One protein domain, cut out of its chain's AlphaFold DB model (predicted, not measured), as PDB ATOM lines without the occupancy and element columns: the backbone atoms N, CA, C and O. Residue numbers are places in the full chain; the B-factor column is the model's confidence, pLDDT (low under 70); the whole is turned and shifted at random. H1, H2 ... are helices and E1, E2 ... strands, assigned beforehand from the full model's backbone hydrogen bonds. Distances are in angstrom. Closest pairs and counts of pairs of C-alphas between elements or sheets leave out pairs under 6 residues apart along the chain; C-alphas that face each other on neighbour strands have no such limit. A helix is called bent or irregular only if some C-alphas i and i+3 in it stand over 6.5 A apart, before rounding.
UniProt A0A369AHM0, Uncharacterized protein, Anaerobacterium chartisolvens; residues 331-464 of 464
ATOM      1  N   GLU A 331      10.464   5.396   6.104       95.00
ATOM      2  CA  GLU A 331      10.087   6.735   6.575       95.00
ATOM      3  C   GLU A 331       9.993   7.743   5.420       95.00
ATOM      4  O   GLU A 331       9.062   8.543   5.376       95.00
ATOM      5  N   ALA A 332      10.903   7.669   4.441       93.12
ATOM      6  CA  ALA A 332      10.860   8.528   3.258       93.12
ATOM      7  C   ALA A 332       9.621   8.278   2.378       93.12
ATOM      8  O   ALA A 332       9.131   9.203   1.738       93.12
ATOM      9  N   MET A 333       9.110   7.045   2.348       96.00
ATOM     10  CA  MET A 333       7.938   6.660   1.553       96.00
ATOM     11  C   MET A 333       6.612   6.805   2.302       96.00
ATOM     12  O   MET A 333       5.556   6.776   1.672       96.00
ATOM     13  N   LYS A 334       6.651   6.920   3.634       94.75
ATOM     14  CA  LYS A 334       5.486   6.828   4.519       94.75
ATOM     15  C   LYS A 334       4.334   7.728   4.082       94.75
ATOM     16  O   LYS A 334       3.234   7.235   3.882       94.75
ATOM     17  N   ILE A 335       4.609   9.019   3.904       91.81
ATOM     18  CA  ILE A 335       3.587  10.020   3.572       91.81
ATOM     19  C   ILE A 335       2.945   9.699   2.217       91.81
ATOM     20  O   ILE A 335       1.729   9.591   2.124       91.81
ATOM     21  N   SER A 336       3.757   9.479   1.179       91.50
ATOM     22  CA  SER A 336       3.256   9.146  -0.160       91.50
ATOM     23  C   SER A 336       2.441   7.855  -0.172       91.50
ATOM     24  O   SER A 336       1.446   7.780  -0.876       91.50
ATOM     25  N   TYR A 337       2.837   6.849   0.611       93.50
ATOM     26  CA  TYR A 337       2.108   5.586   0.707       93.50
ATOM     27  C   TYR A 337       0.784   5.723   1.471       93.50
ATOM     28  O   TYR A 337      -0.205   5.120   1.069       93.50
ATOM     29  N   GLN A 338       0.748   6.536   2.534       91.81
ATOM     30  CA  GLN A 338      -0.479   6.842   3.275       91.81
ATOM     31  C   GLN A 338      -1.502   7.574   2.398       91.81
ATOM     32  O   GLN A 338      -2.665   7.187   2.413       91.81
ATOM     33  N   TYR A 339      -1.059   8.515   1.556       90.88
ATOM     34  CA  TYR A 339      -1.942   9.208   0.611       90.88
ATOM     35  C   TYR A 339      -2.659   8.267  -0.368       90.88
ATOM     36  O   TYR A 339      -3.812   8.504  -0.707       90.88
ATOM     37  N   LEU A 340      -2.020   7.162  -0.778       90.44
ATOM     38  CA  LEU A 340      -2.677   6.164  -1.634       90.44
ATOM     39  C   LEU A 340      -3.871   5.499  -0.935       90.44
ATOM     40  O   LEU A 340      -4.802   5.059  -1.600       90.44
ATOM     41  N   VAL A 341      -3.834   5.404   0.397       88.94
ATOM     42  CA  VAL A 341      -4.936   4.857   1.195       88.94
ATOM     43  C   VAL A 341      -5.940   5.940   1.573       88.94
ATOM     44  O   VAL A 341      -7.135   5.650   1.604       88.94
ATOM     45  N   ASP A 342      -5.488   7.179   1.798       88.62
ATOM     46  CA  ASP A 342      -6.374   8.333   1.988       88.62
ATOM     47  C   ASP A 342      -7.373   8.431   0.829       88.62
ATOM     48  O   ASP A 342      -8.573   8.524   1.070       88.62
ATOM     49  N   ASP A 343      -6.909   8.320  -0.421       86.12
ATOM     50  CA  ASP A 343      -7.771   8.381  -1.608       86.12
ATOM     51  C   ASP A 343      -8.849   7.282  -1.608       86.12
ATOM     52  O   ASP A 343     -10.011   7.535  -1.944       86.12
ATOM     53  N   MET A 344      -8.494   6.067  -1.173       86.69
ATOM     54  CA  MET A 344      -9.451   4.967  -1.013       86.69
ATOM     55  C   MET A 344     -10.470   5.268   0.093       86.69
ATOM     56  O   MET A 344     -11.667   5.071  -0.110       86.69
ATOM     57  N   CYS A 345     -10.015   5.773   1.243       88.25
ATOM     58  CA  CYS A 345     -10.874   6.109   2.378       88.25
ATOM     59  C   CYS A 345     -11.829   7.263   2.045       88.25
ATOM     60  O   CYS A 345     -13.020   7.189   2.339       88.25
ATOM     61  N   VAL A 346     -11.346   8.305   1.368       87.38
ATOM     62  CA  VAL A 346     -12.173   9.427   0.902       87.38
ATOM     63  C   VAL A 346     -13.255   8.933  -0.054       87.38
ATOM     64  O   VAL A 346     -14.410   9.351   0.052       87.38
ATOM     65  N   TYR A 347     -12.916   8.015  -0.962       86.81
ATOM     66  CA  TYR A 347     -13.911   7.417  -1.843       86.81
ATOM     67  C   TYR A 347     -14.950   6.598  -1.066       86.81
ATOM     68  O   TYR A 347     -16.144   6.799  -1.274       86.81
ATOM     69  N   MET A 348     -14.525   5.737  -0.134       86.19
ATOM     70  CA  MET A 348     -15.447   4.979   0.725       86.19
ATOM     71  C   MET A 348     -16.415   5.891   1.474       86.19
ATOM     72  O   MET A 348     -17.619   5.649   1.461       86.19
ATOM     73  N   ALA A 349     -15.889   6.933   2.121       87.62
ATOM     74  CA  ALA A 349     -16.685   7.887   2.878       87.62
ATOM     75  C   ALA A 349     -17.705   8.585   1.975       87.62
ATOM     76  O   ALA A 349     -18.882   8.684   2.317       87.62
ATOM     77  N   LYS A 350     -17.279   8.990   0.775       87.00
ATOM     78  CA  LYS A 350     -18.166   9.586  -0.220       87.00
ATOM     79  C   LYS A 350     -19.274   8.627  -0.660       87.00
ATOM     80  O   LYS A 350     -20.431   9.033  -0.658       87.00
ATOM     81  N   SER A 351     -18.946   7.384  -1.011       86.31
ATOM     82  CA  SER A 351     -19.947   6.387  -1.414       86.31
ATOM     83  C   SER A 351     -20.930   6.093  -0.286       86.31
ATOM     84  O   SER A 351     -22.137   6.103  -0.507       86.31
ATOM     85  N   TYR A 352     -20.440   5.941   0.948       85.81
ATOM     86  CA  TYR A 352     -21.303   5.794   2.115       85.81
ATOM     87  C   TYR A 352     -22.265   6.975   2.262       85.81
ATOM     88  O   TYR A 352     -23.468   6.766   2.434       85.81
ATOM     89  N   PHE A 353     -21.740   8.202   2.197       85.06
ATOM     90  CA  PHE A 353     -22.520   9.429   2.327       85.06
ATOM     91  C   PHE A 353     -23.608   9.515   1.255       85.06
ATOM     92  O   PHE A 353     -24.769   9.774   1.571       85.06
ATOM     93  N   GLU A 354     -23.252   9.273  -0.007       84.25
ATOM     94  CA  GLU A 354     -24.194   9.319  -1.124       84.25
ATOM     95  C   GLU A 354     -25.307   8.277  -0.939       84.25
ATOM     96  O   GLU A 354     -26.489   8.632  -0.947       84.25
ATOM     97  N   ASP A 355     -24.943   7.021  -0.673       83.56
ATOM     98  CA  ASP A 355     -25.887   5.904  -0.623       83.56
ATOM     99  C   ASP A 355     -26.769   5.897   0.632       83.56
ATOM    100  O   ASP A 355     -27.931   5.500   0.563       83.56
ATOM    101  N   ASN A 356     -26.251   6.314   1.789       79.81
ATOM    102  CA  ASN A 356     -26.943   6.146   3.075       79.81
ATOM    103  C   ASN A 356     -27.525   7.444   3.632       79.81
ATOM    104  O   ASN A 356     -28.483   7.386   4.398       79.81
ATOM    105  N   ILE A 357     -26.979   8.601   3.250       78.31
ATOM    106  CA  ILE A 357     -27.377   9.896   3.813       78.31
ATOM    107  C   ILE A 357     -28.077  10.722   2.740       78.31
ATOM    108  O   ILE A 357     -29.255  11.041   2.882       78.31
ATOM    109  N   TYR A 358     -27.384  11.008   1.636       77.19
ATOM    110  CA  TYR A 358     -27.871  11.933   0.615       77.19
ATOM    111  C   TYR A 358     -29.111  11.412  -0.118       77.19
ATOM    112  O   TYR A 358     -30.099  12.131  -0.256       77.19
ATOM    113  N   TYR A 359     -29.082  10.164  -0.598       75.12
ATOM    114  CA  TYR A 359     -30.216   9.605  -1.341       75.12
ATOM    115  C   TYR A 359     -31.320   9.045  -0.451       75.12
ATOM    116  O   TYR A 359     -32.465   8.962  -0.901       75.12
ATOM    117  N   ASN A 360     -30.992   8.669   0.785       66.19
ATOM    118  CA  ASN A 360     -31.928   7.957   1.642       66.19
ATOM    119  C   ASN A 360     -32.702   8.839   2.621       66.19
ATOM    120  O   ASN A 360     -33.705   8.331   3.094       66.19
ATOM    121  N   ASN A 361     -32.345  10.114   2.870       60.41
ATOM    122  CA  ASN A 361     -33.079  11.122   3.684       60.41
ATOM    123  C   ASN A 361     -33.569  10.706   5.101       60.41
ATOM    124  O   ASN A 361     -33.967  11.565   5.880       60.41
ATOM    125  N   ASP A 362     -33.514   9.425   5.464       51.44
ATOM    126  CA  ASP A 362     -34.159   8.811   6.625       51.44
ATOM    127  C   ASP A 362     -33.328   8.985   7.909       51.44
ATOM    128  O   ASP A 362     -33.822   8.743   9.007       51.44
ATOM    129  N   VAL A 363     -32.063   9.411   7.795       52.38
ATOM    130  CA  VAL A 363     -31.147   9.557   8.942       52.38
ATOM    131  C   VAL A 363     -31.348  10.888   9.678       52.38
ATOM    132  O   VAL A 363     -30.994  11.000  10.848       52.38
ATOM    133  N   VAL A 364     -31.954  11.897   9.042       52.06
ATOM    134  CA  VAL A 364     -31.934  13.270   9.579       52.06
ATOM    135  C   VAL A 364     -33.125  13.603  10.486       52.06
ATOM    136  O   VAL A 364     -33.105  14.601  11.200       52.06
ATOM    137  N   GLU A 365     -34.159  12.757  10.529       53.06
ATOM    138  CA  GLU A 365     -35.388  13.088  11.262       53.06
ATOM    139  C   GLU A 365     -35.308  12.903  12.794       53.06
ATOM    140  O   GLU A 365     -36.216  13.375  13.486       53.06
ATOM    141  N   GLN A 366     -34.285  12.237  13.363       49.16
ATOM    142  CA  GLN A 366     -34.382  11.749  14.757       49.16
ATOM    143  C   GLN A 366     -33.423  12.298  15.826       49.16
ATOM    144  O   GLN A 366     -33.832  12.255  16.983       49.16
ATOM    145  N   ASP A 367     -32.256  12.883  15.524       49.03
ATOM    146  CA  ASP A 367     -31.261  13.186  16.585       49.03
ATOM    147  C   ASP A 367     -30.610  14.596  16.540       49.03
ATOM    148  O   ASP A 367     -29.545  14.813  17.117       49.03
ATOM    149  N   SER A 368     -31.242  15.598  15.914       50.00
ATOM    150  CA  SER A 368     -30.689  16.962  15.762       50.00
ATOM    151  C   SER A 368     -30.764  17.844  17.025       50.00
ATOM    152  O   SER A 368     -31.509  18.823  17.089       50.00
ATOM    153  N   ILE A 369     -29.971  17.516  18.052       53.47
ATOM    154  CA  ILE A 369     -29.732  18.425  19.193       53.47
ATOM    155  C   ILE A 369     -28.255  18.852  19.334       53.47
ATOM    156  O   ILE A 369     -28.017  19.853  20.004       53.47
ATOM    157  N   ASP A 370     -27.283  18.215  18.666       53.72
ATOM    158  CA  ASP A 370     -25.864  18.620  18.734       53.72
ATOM    159  C   ASP A 370     -25.197  18.751  17.344       53.72
ATOM    160  O   ASP A 370     -25.478  17.987  16.424       53.72
ATOM    161  N   ASP A 371     -24.311  19.747  17.232       57.44
ATOM    162  CA  ASP A 371     -23.847  20.421  16.004       57.44
ATOM    163  C   ASP A 371     -22.852  19.656  15.090       57.44
ATOM    164  O   ASP A 371     -22.411  20.240  14.110       57.44
ATOM    165  N   ASP A 372     -22.508  18.381  15.314       63.09
ATOM    166  CA  ASP A 372     -21.614  17.616  14.412       63.09
ATOM    167  C   ASP A 372     -21.914  16.104  14.474       63.09
ATOM    168  O   ASP A 372     -21.831  15.486  15.541       63.09
ATOM    169  N   PHE A 373     -22.210  15.465  13.332       71.81
ATOM    170  CA  PHE A 373     -22.453  14.014  13.271       71.81
ATOM    171  C   PHE A 373     -21.177  13.260  12.896       71.81
ATOM    172  O   PHE A 373     -20.660  13.422  11.793       71.81
ATOM    173  N   THR A 374     -20.691  12.391  13.791       78.19
ATOM    174  CA  THR A 374     -19.581  11.471  13.490       78.19
ATOM    175  C   THR A 374     -20.103  10.071  13.186       78.19
ATOM    176  O   THR A 374     -20.811   9.482  14.003       78.19
ATOM    177  N   ILE A 375     -19.746   9.528  12.022       79.31
ATOM    178  CA  ILE A 375     -20.114   8.176  11.588       79.31
ATOM    179  C   ILE A 375     -18.848   7.336  11.484       79.31
ATOM    180  O   ILE A 375     -17.964   7.650  10.692       79.31
ATOM    181  N   GLU A 376     -18.783   6.253  12.254       83.56
ATOM    182  CA  GLU A 376     -17.666   5.311  12.202       83.56
ATOM    183  C   GLU A 376     -17.928   4.209  11.165       83.56
ATOM    184  O   GLU A 376     -18.931   3.496  11.248       83.56
ATOM    185  N   ILE A 377     -17.007   4.041  10.213       81.69
ATOM    186  CA  ILE A 377     -17.014   2.962   9.216       81.69
ATOM    187  C   ILE A 377     -15.767   2.097   9.421       81.69
ATOM    188  O   ILE A 377     -14.645   2.603   9.509       81.69
ATOM    189  N   ALA A 378     -15.948   0.778   9.479       81.88
ATOM    190  CA  ALA A 378     -14.826  -0.151   9.501       81.88
ATOM    191  C   ALA A 378     -14.251  -0.306   8.088       81.88
ATOM    192  O   ALA A 378     -14.995  -0.515   7.128       81.88
ATOM    193  N   PHE A 379     -12.923  -0.268   7.940       80.06
ATOM    194  CA  PHE A 379     -12.309  -0.470   6.624       80.06
ATOM    195  C   PHE A 379     -12.614  -1.862   6.051       80.06
ATOM    196  O   PHE A 379     -12.687  -2.028   4.838       80.06
ATOM    197  N   SER A 380     -12.876  -2.868   6.890       79.81
ATOM    198  CA  SER A 380     -13.360  -4.179   6.446       79.81
ATOM    199  C   SER A 380     -14.622  -4.133   5.580       79.81
ATOM    200  O   SER A 380     -14.847  -5.062   4.807       79.81
ATOM    201  N   ASP A 381     -15.423  -3.069   5.681       79.38
ATOM    202  CA  ASP A 381     -16.632  -2.878   4.879       79.38
ATOM    203  C   ASP A 381     -16.346  -2.266   3.499       79.38
ATOM    204  O   ASP A 381     -17.279  -1.999   2.746       79.38
ATOM    205  N   LEU A 382     -15.070  -2.082   3.132       76.50
ATOM    206  CA  LEU A 382     -14.614  -1.581   1.830       76.50
ATOM    207  C   LEU A 382     -15.373  -2.210   0.655       76.50
ATOM    208  O   LEU A 382     -15.834  -1.491  -0.222       76.50
ATOM    209  N   GLU A 383     -15.537  -3.533   0.651       74.88
ATOM    210  CA  GLU A 383     -16.209  -4.267  -0.434       74.88
ATOM    211  C   GLU A 383     -17.690  -3.880  -0.607       74.88
ATOM    212  O   GLU A 383     -18.234  -4.038  -1.696       74.88
ATOM    213  N   ASN A 384     -18.339  -3.351   0.438       77.94
ATOM    214  CA  ASN A 384     -19.730  -2.895   0.373       77.94
ATOM    215  C   ASN A 384     -19.865  -1.526  -0.310       77.94
ATOM    216  O   ASN A 384     -20.942  -1.210  -0.807       77.94
ATOM    217  N   TYR A 385     -18.795  -0.727  -0.319       74.25
ATOM    218  CA  TYR A 385     -18.801   0.659  -0.809       74.25
ATOM    219  C   TYR A 385     -17.950   0.852  -2.072       74.25
ATOM    220  O   TYR A 385     -18.152   1.799  -2.828       74.25
ATOM    221  N   LEU A 386     -17.016  -0.062  -2.337       69.81
ATOM    222  CA  LEU A 386     -16.255  -0.134  -3.577       69.81
ATOM    223  C   LEU A 386     -16.816  -1.241  -4.464       69.81
ATOM    224  O   LEU A 386     -16.352  -2.381  -4.444       69.81
ATOM    225  N   GLU A 387     -17.758  -0.885  -5.337       68.44
ATOM    226  CA  GLU A 387     -17.967  -1.693  -6.532       68.44
ATOM    227  C   GLU A 387     -16.680  -1.657  -7.368       68.44
ATOM    228  O   GLU A 387     -16.308  -0.617  -7.917       68.44
ATOM    229  N   ILE A 388     -15.989  -2.795  -7.464       64.06
ATOM    230  CA  ILE A 388     -14.855  -2.978  -8.373       64.06
ATOM    231  C   ILE A 388     -15.402  -2.916  -9.803       64.06
ATOM    232  O   ILE A 388     -15.892  -3.901 -10.359       64.06
ATOM    233  N   ASN A 389     -15.359  -1.725 -10.387       70.25
ATOM    234  CA  ASN A 389     -15.740  -1.453 -11.762       70.25
ATOM    235  C   ASN A 389     -14.653  -0.596 -12.437       70.25
ATOM    236  O   ASN A 389     -13.787  -0.028 -11.773       70.25
ATOM    237  N   GLU A 390     -14.699  -0.498 -13.768       66.25
ATOM    238  CA  GLU A 390     -13.703   0.225 -14.584       66.25
ATOM    239  C   GLU A 390     -13.568   1.715 -14.189       66.25
ATOM    240  O   GLU A 390     -12.552   2.350 -14.459       66.25
ATOM    241  N   TYR A 391     -14.575   2.285 -13.513       67.88
ATOM    242  CA  TYR A 391     -14.544   3.664 -13.019       67.88
ATOM    243  C   TYR A 391     -13.694   3.803 -11.743       67.88
ATOM    244  O   TYR A 391     -12.913   4.750 -11.625       67.88
ATOM    245  N   ASN A 392     -13.786   2.829 -10.835       74.38
ATOM    246  CA  ASN A 392     -13.103   2.832  -9.538       74.38
ATOM    247  C   ASN A 392     -11.688   2.245  -9.579       74.38
ATOM    248  O   ASN A 392     -10.933   2.408  -8.622       74.38
ATOM    249  N   GLU A 393     -11.303   1.610 -10.688       78.75
ATOM    250  CA  GLU A 393      -9.971   1.020 -10.874       78.75
ATOM    251  C   GLU A 393      -8.841   2.029 -10.642       78.75
ATOM    252  O   GLU A 393      -7.872   1.729  -9.948       78.75
ATOM    253  N   ASN A 394      -9.033   3.275 -11.079       82.00
ATOM    254  CA  ASN A 394      -8.056   4.352 -10.902       82.00
ATOM    255  C   ASN A 394      -7.791   4.729  -9.429       82.00
ATOM    256  O   ASN A 394      -6.812   5.419  -9.158       82.00
ATOM    257  N   ILE A 395      -8.655   4.321  -8.492       83.25
ATOM    258  CA  ILE A 395      -8.560   4.680  -7.067       83.25
ATOM    259  C   ILE A 395      -7.650   3.702  -6.326       83.25
ATOM    260  O   ILE A 395      -6.791   4.117  -5.555       83.25
ATOM    261  N   TYR A 396      -7.793   2.397  -6.577       84.62
ATOM    262  CA  TYR A 396      -7.012   1.371  -5.880       84.62
ATOM    263  C   TYR A 396      -5.814   0.854  -6.692       84.62
ATOM    264  O   TYR A 396      -4.846   0.378  -6.096       84.62
ATOM    265  N   GLU A 397      -5.816   0.961  -8.030       88.88
ATOM    266  CA  GLU A 397      -4.680   0.556  -8.877       88.88
ATOM    267  C   GLU A 397      -3.351   1.199  -8.426       88.88
ATOM    268  O   GLU A 397      -2.357   0.468  -8.329       88.88
ATOM    269  N   PRO A 398      -3.289   2.500  -8.063       92.00
ATOM    270  CA  PRO A 398      -2.081   3.114  -7.514       92.00
ATOM    271  C   PRO A 398      -1.547   2.391  -6.268       92.00
ATOM    272  O   PRO A 398      -0.362   2.041  -6.207       92.00
ATOM    273  N   PHE A 399      -2.425   2.112  -5.300       92.25
ATOM    274  CA  PHE A 399      -2.077   1.409  -4.068       92.25
ATOM    275  C   PHE A 399      -1.587  -0.017  -4.346       92.25
ATOM    276  O   PHE A 399      -0.544  -0.423  -3.823       92.25
ATOM    277  N   ILE A 400      -2.293  -0.766  -5.203       92.00
ATOM    278  CA  ILE A 400      -1.920  -2.135  -5.583       92.00
ATOM    279  C   ILE A 400      -0.557  -2.146  -6.280       92.00
ATOM    280  O   ILE A 400       0.323  -2.929  -5.920       92.00
ATOM    281  N   THR A 401      -0.358  -1.248  -7.246       93.69
ATOM    282  CA  THR A 401       0.877  -1.132  -8.031       93.69
ATOM    283  C   THR A 401       2.084  -0.892  -7.129       93.69
ATOM    284  O   THR A 401       3.083  -1.616  -7.207       93.69
ATOM    285  N   VAL A 402       1.995   0.099  -6.239       95.75
ATOM    286  CA  VAL A 402       3.088   0.447  -5.323       95.75
ATOM    287  C   VAL A 402       3.325  -0.675  -4.309       95.75
ATOM    288  O   VAL A 402       4.469  -1.072  -4.087       95.75
ATOM    289  N   SER A 403       2.262  -1.250  -3.743       95.62
ATOM    290  CA  SER A 403       2.356  -2.346  -2.771       95.62
ATOM    291  C   SER A 403       3.010  -3.599  -3.355       95.62
ATOM    292  O   SER A 403       3.918  -4.160  -2.738       95.62
ATOM    293  N   ASN A 404       2.613  -4.006  -4.563       94.88
ATOM    294  CA  ASN A 404       3.199  -5.157  -5.248       94.88
ATOM    295  C   ASN A 404       4.670  -4.920  -5.582       94.88
ATOM    296  O   ASN A 404       5.507  -5.770  -5.288       94.88
ATOM    297  N   ARG A 405       5.019  -3.724  -6.069       95.88
ATOM    298  CA  ARG A 405       6.416  -3.339  -6.310       95.88
ATOM    299  C   ARG A 405       7.272  -3.447  -5.045       95.88
ATOM    300  O   ARG A 405       8.379  -3.985  -5.090       95.88
ATOM    301  N   ILE A 406       6.774  -2.950  -3.910       97.06
ATOM    302  CA  ILE A 406       7.480  -3.032  -2.622       97.06
ATOM    303  C   ILE A 406       7.641  -4.491  -2.193       97.06
ATOM    304  O   ILE A 406       8.744  -4.905  -1.836       97.06
ATOM    305  N   LYS A 407       6.557  -5.272  -2.248       96.19
ATOM    306  CA  LYS A 407       6.529  -6.688  -1.865       96.19
ATOM    307  C   LYS A 407       7.491  -7.526  -2.703       96.19
ATOM    308  O   LYS A 407       8.253  -8.315  -2.142       96.19
ATOM    309  N   ASP A 408       7.515  -7.299  -4.013       95.38
ATOM    310  CA  ASP A 408       8.418  -7.971  -4.941       95.38
ATOM    311  C   ASP A 408       9.880  -7.684  -4.600       95.38
ATOM    312  O   ASP A 408      10.708  -8.602  -4.573       95.38
ATOM    313  N   LEU A 409      10.214  -6.424  -4.310       96.12
ATOM    314  CA  LEU A 409      11.567  -6.031  -3.927       96.12
ATOM    315  C   LEU A 409      11.960  -6.585  -2.554       96.12
ATOM    316  O   LEU A 409      13.059  -7.128  -2.400       96.12
ATOM    317  N   ASN A 410      11.105  -6.415  -1.544       97.38
ATOM    318  CA  ASN A 410      11.413  -6.763  -0.165       97.38
ATOM    319  C   ASN A 410      10.149  -6.920   0.703       97.38
ATOM    320  O   ASN A 410       9.525  -5.940   1.104       97.38
ATOM    321  N   ASN A 411       9.838  -8.159   1.099       96.69
ATOM    322  CA  ASN A 411       8.672  -8.442   1.940       96.69
ATOM    323  C   ASN A 411       8.732  -7.764   3.322       96.69
ATOM    324  O   ASN A 411       7.700  -7.376   3.849       96.69
ATOM    325  N   ASN A 412       9.916  -7.584   3.918       97.56
ATOM    326  CA  ASN A 412      10.012  -6.901   5.215       97.56
ATOM    327  C   ASN A 412       9.687  -5.412   5.082       97.56
ATOM    328  O   ASN A 412       9.061  -4.849   5.972       97.56
ATOM    329  N   LEU A 413      10.098  -4.780   3.977       97.38
ATOM    330  CA  LEU A 413       9.734  -3.392   3.701       97.38
ATOM    331  C   LEU A 413       8.224  -3.286   3.510       97.38
ATOM    332  O   LEU A 413       7.612  -2.402   4.091       97.38
ATOM    333  N   PHE A 414       7.623  -4.220   2.768       97.06
ATOM    334  CA  PHE A 414       6.174  -4.290   2.597       97.06
ATOM    335  C   PHE A 414       5.431  -4.379   3.938       97.06
ATOM    336  O   PHE A 414       4.518  -3.597   4.173       97.06
ATOM    337  N   GLU A 415       5.865  -5.250   4.854       95.75
ATOM    338  CA  GLU A 415       5.252  -5.363   6.189       95.75
ATOM    339  C   GLU A 415       5.419  -4.089   7.041       95.75
ATOM    340  O   GLU A 415       4.553  -3.767   7.851       95.75
ATOM    341  N   ILE A 416       6.505  -3.330   6.862       96.31
ATOM    342  CA  ILE A 416       6.653  -2.021   7.514       96.31
ATOM    343  C   ILE A 416       5.683  -1.014   6.891       96.31
ATOM    344  O   ILE A 416       4.951  -0.345   7.617       96.31
ATOM    345  N   MET A 417       5.642  -0.927   5.562       96.31
ATOM    346  CA  MET A 417       4.801   0.036   4.852       96.31
ATOM    347  C   MET A 417       3.315  -0.199   5.124       96.31
ATOM    348  O   MET A 417       2.602   0.749   5.438       96.31
ATOM    349  N   ILE A 418       2.857  -1.454   5.106       93.00
ATOM    350  CA  ILE A 418       1.460  -1.788   5.406       93.00
ATOM    351  C   ILE A 418       1.083  -1.428   6.849       93.00
ATOM    352  O   ILE A 418      -0.052  -1.056   7.118       93.00
ATOM    353  N   SER A 419       2.042  -1.463   7.783       92.56
ATOM    354  CA  SER A 419       1.796  -1.049   9.168       92.56
ATOM    355  C   SER A 419       1.579   0.461   9.325       92.56
ATOM    356  O   SER A 419       0.974   0.881  10.309       92.56
ATOM    357  N   PHE A 420       2.029   1.280   8.366       92.50
ATOM    358  CA  PHE A 420       1.772   2.725   8.360       92.50
ATOM    359  C   PHE A 420       0.353   3.091   7.932       92.50
ATOM    360  O   PHE A 420      -0.042   4.241   8.106       92.50
ATOM    361  N   VAL A 421      -0.397   2.134   7.389       88.94
ATOM    362  CA  VAL A 421      -1.785   2.331   6.967       88.94
ATOM    363  C   VAL A 421      -2.749   2.300   8.156       88.94
ATOM    364  O   VAL A 421      -3.852   2.819   8.079       88.94
ATOM    365  N   SER A 422      -2.352   1.720   9.291       86.25
ATOM    366  CA  SER A 422      -3.193   1.764  10.487       86.25
ATOM    367  C   SER A 422      -3.339   3.192  11.005       86.25
ATOM    368  O   SER A 422      -2.340   3.861  11.284       86.25
ATOM    369  N   GLY A 423      -4.579   3.627  11.197       86.62
ATOM    370  CA  GLY A 423      -4.885   4.986  11.619       86.62
ATOM    371  C   GLY A 423      -6.371   5.313  11.562       86.62
ATOM    372  O   GLY A 423      -7.202   4.468  11.226       86.62
ATOM    373  N   GLU A 424      -6.663   6.558  11.917       85.75
ATOM    374  CA  GLU A 424      -7.976   7.187  11.792       85.75
ATOM    375  C   GLU A 424      -7.938   8.118  10.578       85.75
ATOM    376  O   GLU A 424      -7.049   8.966  10.462       85.75
ATOM    377  N   TYR A 425      -8.897   7.935   9.677       88.12
ATOM    378  CA  TYR A 425      -9.045   8.696   8.446       88.12
ATOM    379  C   TYR A 425     -10.358   9.465   8.522       88.12
ATOM    380  O   TYR A 425     -11.409   8.873   8.755       88.12
ATOM    381  N   LEU A 426     -10.300  10.783   8.348       86.81
ATOM    382  CA  LEU A 426     -11.459  11.661   8.493       86.81
ATOM    383  C   LEU A 426     -11.840  12.257   7.140       86.81
ATOM    384  O   LEU A 426     -10.988  12.816   6.446       86.81
ATOM    385  N   SER A 427     -13.123  12.180   6.800       85.69
ATOM    386  CA  SER A 427     -13.701  12.820   5.620       85.69
ATOM    387  C   SER A 427     -14.905  13.668   6.015       85.69
ATOM    388  O   SER A 427     -15.790  13.201   6.728       85.69
ATOM    389  N   TYR A 428     -14.940  14.911   5.541       85.94
ATOM    390  CA  TYR A 428     -15.963  15.895   5.891       85.94
ATOM    391  C   TYR A 428     -16.924  16.094   4.723       85.94
ATOM    392  O   TYR A 428     -16.496  16.336   3.589       85.94
ATOM    393  N   HIS A 429     -18.223  16.001   4.994       81.56
ATOM    394  CA  HIS A 429     -19.276  16.067   3.988       81.56
ATOM    395  C   HIS A 429     -20.389  17.013   4.438       81.56
ATOM    396  O   HIS A 429     -21.047  16.778   5.447       81.56
ATOM    397  N   ALA A 430     -20.630  18.069   3.662       80.38
ATOM    398  CA  ALA A 430     -21.754  18.967   3.894       80.38
ATOM    399  C   ALA A 430     -23.047  18.380   3.307       80.38
ATOM    400  O   ALA A 430     -23.062  17.894   2.172       80.38
ATOM    401  N   ALA A 431     -24.134  18.477   4.063       75.62
ATOM    402  CA  ALA A 431     -25.485  18.131   3.650       75.62
ATOM    403  C   ALA A 431     -26.459  19.256   4.020       75.62
ATOM    404  O   ALA A 431     -26.157  20.116   4.844       75.62
ATOM    405  N   MET A 432     -27.654  19.200   3.441       70.94
ATOM    406  CA  MET A 432     -28.784  20.035   3.833       70.94
ATOM    407  C   MET A 432     -29.970  19.141   4.167       70.94
ATOM    408  O   MET A 432     -30.212  18.154   3.468       70.94
ATOM    409  N   TYR A 433     -30.739  19.518   5.181       71.56
ATOM    410  CA  TYR A 433     -32.023  18.890   5.481       71.56
ATOM    411  C   TYR A 433     -33.090  19.935   5.783       71.56
ATOM    412  O   TYR A 433     -32.780  21.083   6.097       71.56
ATOM    413  N   LEU A 434     -34.353  19.534   5.658       64.50
ATOM    414  CA  LEU A 434     -35.489  20.342   6.089       64.50
ATOM    415  C   LEU A 434     -35.864  19.917   7.504       64.50
ATOM    416  O   LEU A 434     -36.078  18.728   7.744       64.50
ATOM    417  N   ASP A 435     -35.947  20.869   8.428       70.50
ATOM    418  CA  ASP A 435     -36.455  20.583   9.767       70.50
ATOM    419  C   ASP A 435     -37.986  20.399   9.783       70.50
ATOM    420  O   ASP A 435     -38.672  20.474   8.757       70.50
ATOM    421  N   TYR A 436     -38.542  20.153  10.973       71.50
ATOM    422  CA  TYR A 436     -39.986  19.978  11.175       71.50
ATOM    423  C   TYR A 436     -40.824  21.202  10.769       71.50
ATOM    424  O   TYR A 436     -42.018  21.051  10.494       71.50
ATOM    425  N   ASP A 437     -40.216  22.389  10.723       78.75
ATOM    426  CA  ASP A 437     -40.848  23.639  10.306       78.75
ATOM    427  C   ASP A 437     -40.642  23.918   8.801       78.75
ATOM    428  O   ASP A 437     -41.250  24.838   8.241       78.75
ATOM    429  N   GLY A 438     -39.873  23.067   8.112       74.69
ATOM    430  CA  GLY A 438     -39.543  23.187   6.697       74.69
ATOM    431  C   GLY A 438     -38.440  24.208   6.417       74.69
ATOM    432  O   GLY A 438     -38.348  24.679   5.280       74.69
ATOM    433  N   GLU A 439     -37.637  24.573   7.420       76.88
ATOM    434  CA  GLU A 439     -36.453  25.408   7.235       76.88
ATOM    435  C   GLU A 439     -35.250  24.550   6.820       76.88
ATOM    436  O   GLU A 439     -35.021  23.452   7.333       76.88
ATOM    437  N   GLU A 440     -34.491  25.051   5.843       77.75
ATOM    438  CA  GLU A 440     -33.251  24.427   5.384       77.75
ATOM    439  C   GLU A 440     -32.154  24.643   6.428       77.75
ATOM    440  O   GLU A 440     -31.792  25.781   6.733       77.75
ATOM    441  N   ASN A 441     -31.609  23.547   6.946       75.88
ATOM    442  CA  ASN A 441     -30.497  23.547   7.881       75.88
ATOM    443  C   ASN A 441     -29.285  22.860   7.241       75.88
ATOM    444  O   ASN A 441     -29.387  21.738   6.731       75.88
ATOM    445  N   ASP A 442     -28.140  23.542   7.279       78.44
ATOM    446  CA  ASP A 442     -26.847  22.991   6.873       78.44
ATOM    447  C   ASP A 442     -26.314  22.075   7.985       78.44
ATOM    448  O   ASP A 442     -26.328  22.445   9.159       78.44
ATOM    449  N   VAL A 443     -25.822  20.891   7.618       78.75
ATOM    450  CA  VAL A 443     -25.180  19.938   8.538       78.75
ATOM    451  C   VAL A 443     -23.862  19.482   7.955       78.75
ATOM    452  O   VAL A 443     -23.773  19.169   6.766       78.75
ATOM    453  N   GLU A 444     -22.847  19.383   8.805       80.75
ATOM    454  CA  GLU A 444     -21.584  18.744   8.469       80.75
ATOM    455  C   GLU A 444     -21.536  17.332   9.071       80.75
ATOM    456  O   GLU A 444     -21.736  17.120  10.268       80.75
ATOM    457  N   TYR A 445     -21.300  16.343   8.213       80.81
ATOM    458  CA  TYR A 445     -21.047  14.963   8.602       80.81
ATOM    459  C   TYR A 445     -19.545  14.708   8.560       80.81
ATOM    460  O   TYR A 445     -18.902  14.878   7.522       80.81
ATOM    461  N   THR A 446     -19.003  14.236   9.675       85.69
ATOM    462  CA  THR A 446     -17.651  13.688   9.748       85.69
ATOM    463  C   THR A 446     -17.740  12.172   9.638       85.69
ATOM    464  O   THR A 446     -18.292  11.499  10.505       85.69
ATOM    465  N   ILE A 447     -17.198  11.607   8.567       85.25
ATOM    466  CA  ILE A 447     -17.061  10.161   8.416       85.25
ATOM    467  C   ILE A 447     -15.660   9.775   8.874       85.25
ATOM    468  O   ILE A 447     -14.662  10.224   8.306       85.25
ATOM    469  N   GLU A 448     -15.600   8.945   9.907       88.56
ATOM    470  CA  GLU A 448     -14.376   8.397  10.467       88.56
ATOM    471  C   GLU A 448     -14.196   6.953   9.994       88.56
ATOM    472  O   GLU A 448     -15.002   6.072  10.292       88.56
ATOM    473  N   ILE A 449     -13.111   6.694   9.267       87.31
ATOM    474  CA  ILE A 449     -12.708   5.351   8.855       87.31
ATOM    475  C   ILE A 449     -11.537   4.919   9.728       87.31
ATOM    476  O   ILE A 449     -10.462   5.527   9.706       87.31
ATOM    477  N   LYS A 450     -11.738   3.848  10.496       86.88
ATOM    478  CA  LYS A 450     -10.693   3.250  11.333       86.88
ATOM    479  C   LYS A 450     -10.086   2.063  10.601       86.88
ATOM    480  O   LYS A 450     -10.806   1.142  10.226       86.88
ATOM    481  N   ILE A 451      -8.763   2.092  10.428       86.75
ATOM    482  CA  ILE A 451      -7.989   0.954   9.924       86.75
ATOM    483  C   ILE A 451      -7.233   0.328  11.089       86.75
ATOM    484  O   ILE A 451      -6.213   0.853  11.554       86.75
ATOM    485  N   ASP A 452      -7.718  -0.818  11.557       86.62
ATOM    486  CA  ASP A 452      -7.087  -1.579  12.625       86.62
ATOM    487  C   ASP A 452      -6.175  -2.707  12.092       86.62
ATOM    488  O   ASP A 452      -5.872  -2.823  10.902       86.62
ATOM    489  N   LYS A 453      -5.663  -3.550  12.996       82.44
ATOM    490  CA  LYS A 453      -4.795  -4.677  12.612       82.44
ATOM    491  C   LYS A 453      -5.530  -5.792  11.867       82.44
ATOM    492  O   LYS A 453      -4.883  -6.525  11.122       82.44
ATOM    493  N   CYS A 454      -6.821  -5.978  12.115       80.31
ATOM    494  CA  CYS A 454      -7.647  -6.941  11.397       80.31
ATOM    495  C   CYS A 454      -7.866  -6.471   9.953       80.31
ATOM    496  O   CYS A 454      -7.795  -7.292   9.037       80.31
ATOM    497  N   ASP A 455      -8.021  -5.161   9.744       82.31
ATOM    498  CA  ASP A 455      -8.176  -4.557   8.419       82.31
ATOM    499  C   ASP A 455      -6.924  -4.699   7.547       82.31
ATOM    500  O   ASP A 455      -7.039  -4.904   6.340       82.31
ATOM    501  N   ILE A 456      -5.723  -4.704   8.139       82.50
ATOM    502  CA  ILE A 456      -4.469  -4.974   7.406       82.50
ATOM    503  C   ILE A 456      -4.542  -6.305   6.647       82.50
ATOM    504  O   ILE A 456      -4.083  -6.399   5.508       82.50
ATOM    505  N   GLU A 457      -5.106  -7.350   7.255       82.19
ATOM    506  CA  GLU A 457      -5.221  -8.655   6.599       82.19
ATOM    507  C   GLU A 457      -6.255  -8.635   5.467       82.19
ATOM    508  O   GLU A 457      -6.096  -9.355   4.481       82.19
ATOM    509  N   THR A 458      -7.281  -7.785   5.561       79.31
ATOM    510  CA  THR A 458      -8.211  -7.513   4.457       79.31
ATOM    511  C   THR A 458      -7.504  -6.772   3.323       79.31
ATOM    512  O   THR A 458      -7.559  -7.224   2.181       79.31
ATOM    513  N   ILE A 459      -6.730  -5.726   3.627       80.81
ATOM    514  CA  ILE A 459      -5.931  -4.989   2.636       80.81
ATOM    515  C   ILE A 459      -4.948  -5.925   1.921       80.81
ATOM    516  O   ILE A 459      -4.807  -5.881   0.701       80.81
ATOM    517  N   LYS A 460      -4.298  -6.837   2.650       83.50
ATOM    518  CA  LYS A 460      -3.395  -7.834   2.056       83.50
ATOM    519  C   LYS A 460      -4.093  -8.772   1.071       83.50
ATOM    520  O   LYS A 460      -3.436  -9.223   0.135       83.50
ATOM    521  N   LYS A 461      -5.383  -9.070   1.258       81.25
ATOM    522  CA  LYS A 461      -6.159  -9.890   0.311       81.25
ATOM    523  C   LYS A 461      -6.442  -9.154  -0.993       81.25
ATOM    524  O   LYS A 461      -6.451  -9.810  -2.023       81.25
ATOM    525  N   LEU A 462      -6.593  -7.828  -0.965       74.44
ATOM    526  CA  LEU A 462      -6.746  -7.008  -2.180       74.44
ATOM    527  C   LEU A 462      -5.493  -7.029  -3.073       74.44
ATOM    528  O   LEU A 462      -5.557  -6.666  -4.242       74.44
ATOM    529  N   LEU A 463      -4.345  -7.433  -2.521       79.38
ATOM    530  CA  LEU A 463      -3.055  -7.501  -3.212       79.38
ATOM    531  C   LEU A 463      -2.747  -8.888  -3.814       79.38
ATOM    532  O   LEU A 463      -1.623  -9.108  -4.273       79.38
ATOM    533  N   VAL A 464      -3.685  -9.840  -3.751       71.00
ATOM    534  CA  VAL A 464      -3.568 -11.212  -4.287       71.00
ATOM    535  C   VAL A 464      -4.522 -11.377  -5.454       71.00
ATOM    536  O   VAL A 464      -4.068 -11.936  -6.479       71.00
TER     537      VAL A 464
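What this domain is: This is residues 331 to 464 of the 464 residues of an uncharacterized protein of Anaerobacterium chartisolvens (UniProt A0A369AHM0). A long helix, H1, runs along much of a rod-shaped domain, with a strongly twisted three-stranded sheet over part of its length, from which the hairpin of E2 and E3 reaches out to Asp 437 at one end. At the other end the helical hairpin of H3 and H4 makes a head, with H3 packed on H1; short H2 packs on H1 at residues 345 to 352, and H5 follows E3. The 134 printed residues have five named helices and three named strands, in the order H1 E1 H2 H3 H4 E2 E3 H5; the sheet's order is E1, E3, E2, mixed, and the class is mixed, helices and strands. The whole is loose, with a radius of gyration of the C-alphas of 17.5 A and spans of 62 by 30 by 23 A.

How they stand to each other: H1, residues 331 to 358, is on the sheet of E1, residues 373 to 378, E3, residues 440 to 451, and E2, residues 423 to 434, in two layers, a helix on one face of a sheet. Its height over the sheet is 7.3 A, and it lies over E3 and E2, slantwise to the strands, at 42 degrees to E3 on the local plane. E1 and E3 are parallel, with N 375 and O 446 2.9 A apart, within hydrogen-bond range. E2 and E3 form an antiparallel hairpin, with N 429 and O 445 at 2.8 A. H2, residues 379 to 385, only grazes the sheet with residues 379 to 381. H2 touches H1 at a steep tilt of 48 degrees, the same way, the closest C-alphas being those of Met 348 and Tyr 385, 5.7 A apart. H3, residues 393 to 409, touches H1 with residues 395 to 402 alone, at a shallow tilt of 29 degrees, opposite ways; the closest C-alphas, of Leu 340 and Phe 399, are 5.4 A apart. H4, residues 411 to 419, forms a helical hairpin with H3, the closest C-alphas being those of Lys 407 and Phe 414, 5.1 A apart. H5, residues 453 to 462, only just touches H2, with 3 pairs of C-alphas within 8 A, the closest those of Ser 380 and Asp 455, 5.6 A apart. The helix packing is mostly crossed, with 1 of 4 touching pairs at a shallow tilt. Every O i to N i+4 pair is within hydrogen-bond range in H4, against 18 of 24 in H1, 11 of 13 in H3, 4 of 6 in H5 and 0 of 3 in H2, which has 3 of 4 O i to N i+3 pairs within range.

Where its parts are: H1 begins at C-alpha 331 (10.087, 6.735, 6.575) and spans 38.8 A. E2 spans 34.7 A and ends at C-alpha 434 (-35.489, 20.342, 6.089); E3 spans 34.8 A, and E1 16.5 A. H3 spans 23.7 A, H4 12.4 A and H2 9.9 A. H5 spans 15.1 A and ends at C-alpha 462 (-6.746, -7.008, -2.180). H1 and H2 are irregular, with C-alphas 332 and 335, and 380 and 383, 7.4 A apart in each, and H3 only just, with C-alphas 395 and 398 6.7 A apart.

The domain as a whole: The C-alphas farthest apart are those of Leu 409 and Asp 437, at 61.9 A. The printed part has no cut and ends at Val 464, the chain's last residue. The link from H1 to E1, residues 359 to 372, is long. The mean pLDDT of the printed part is 81.4, and 19 residues are under 70, among them residues 360 to 372.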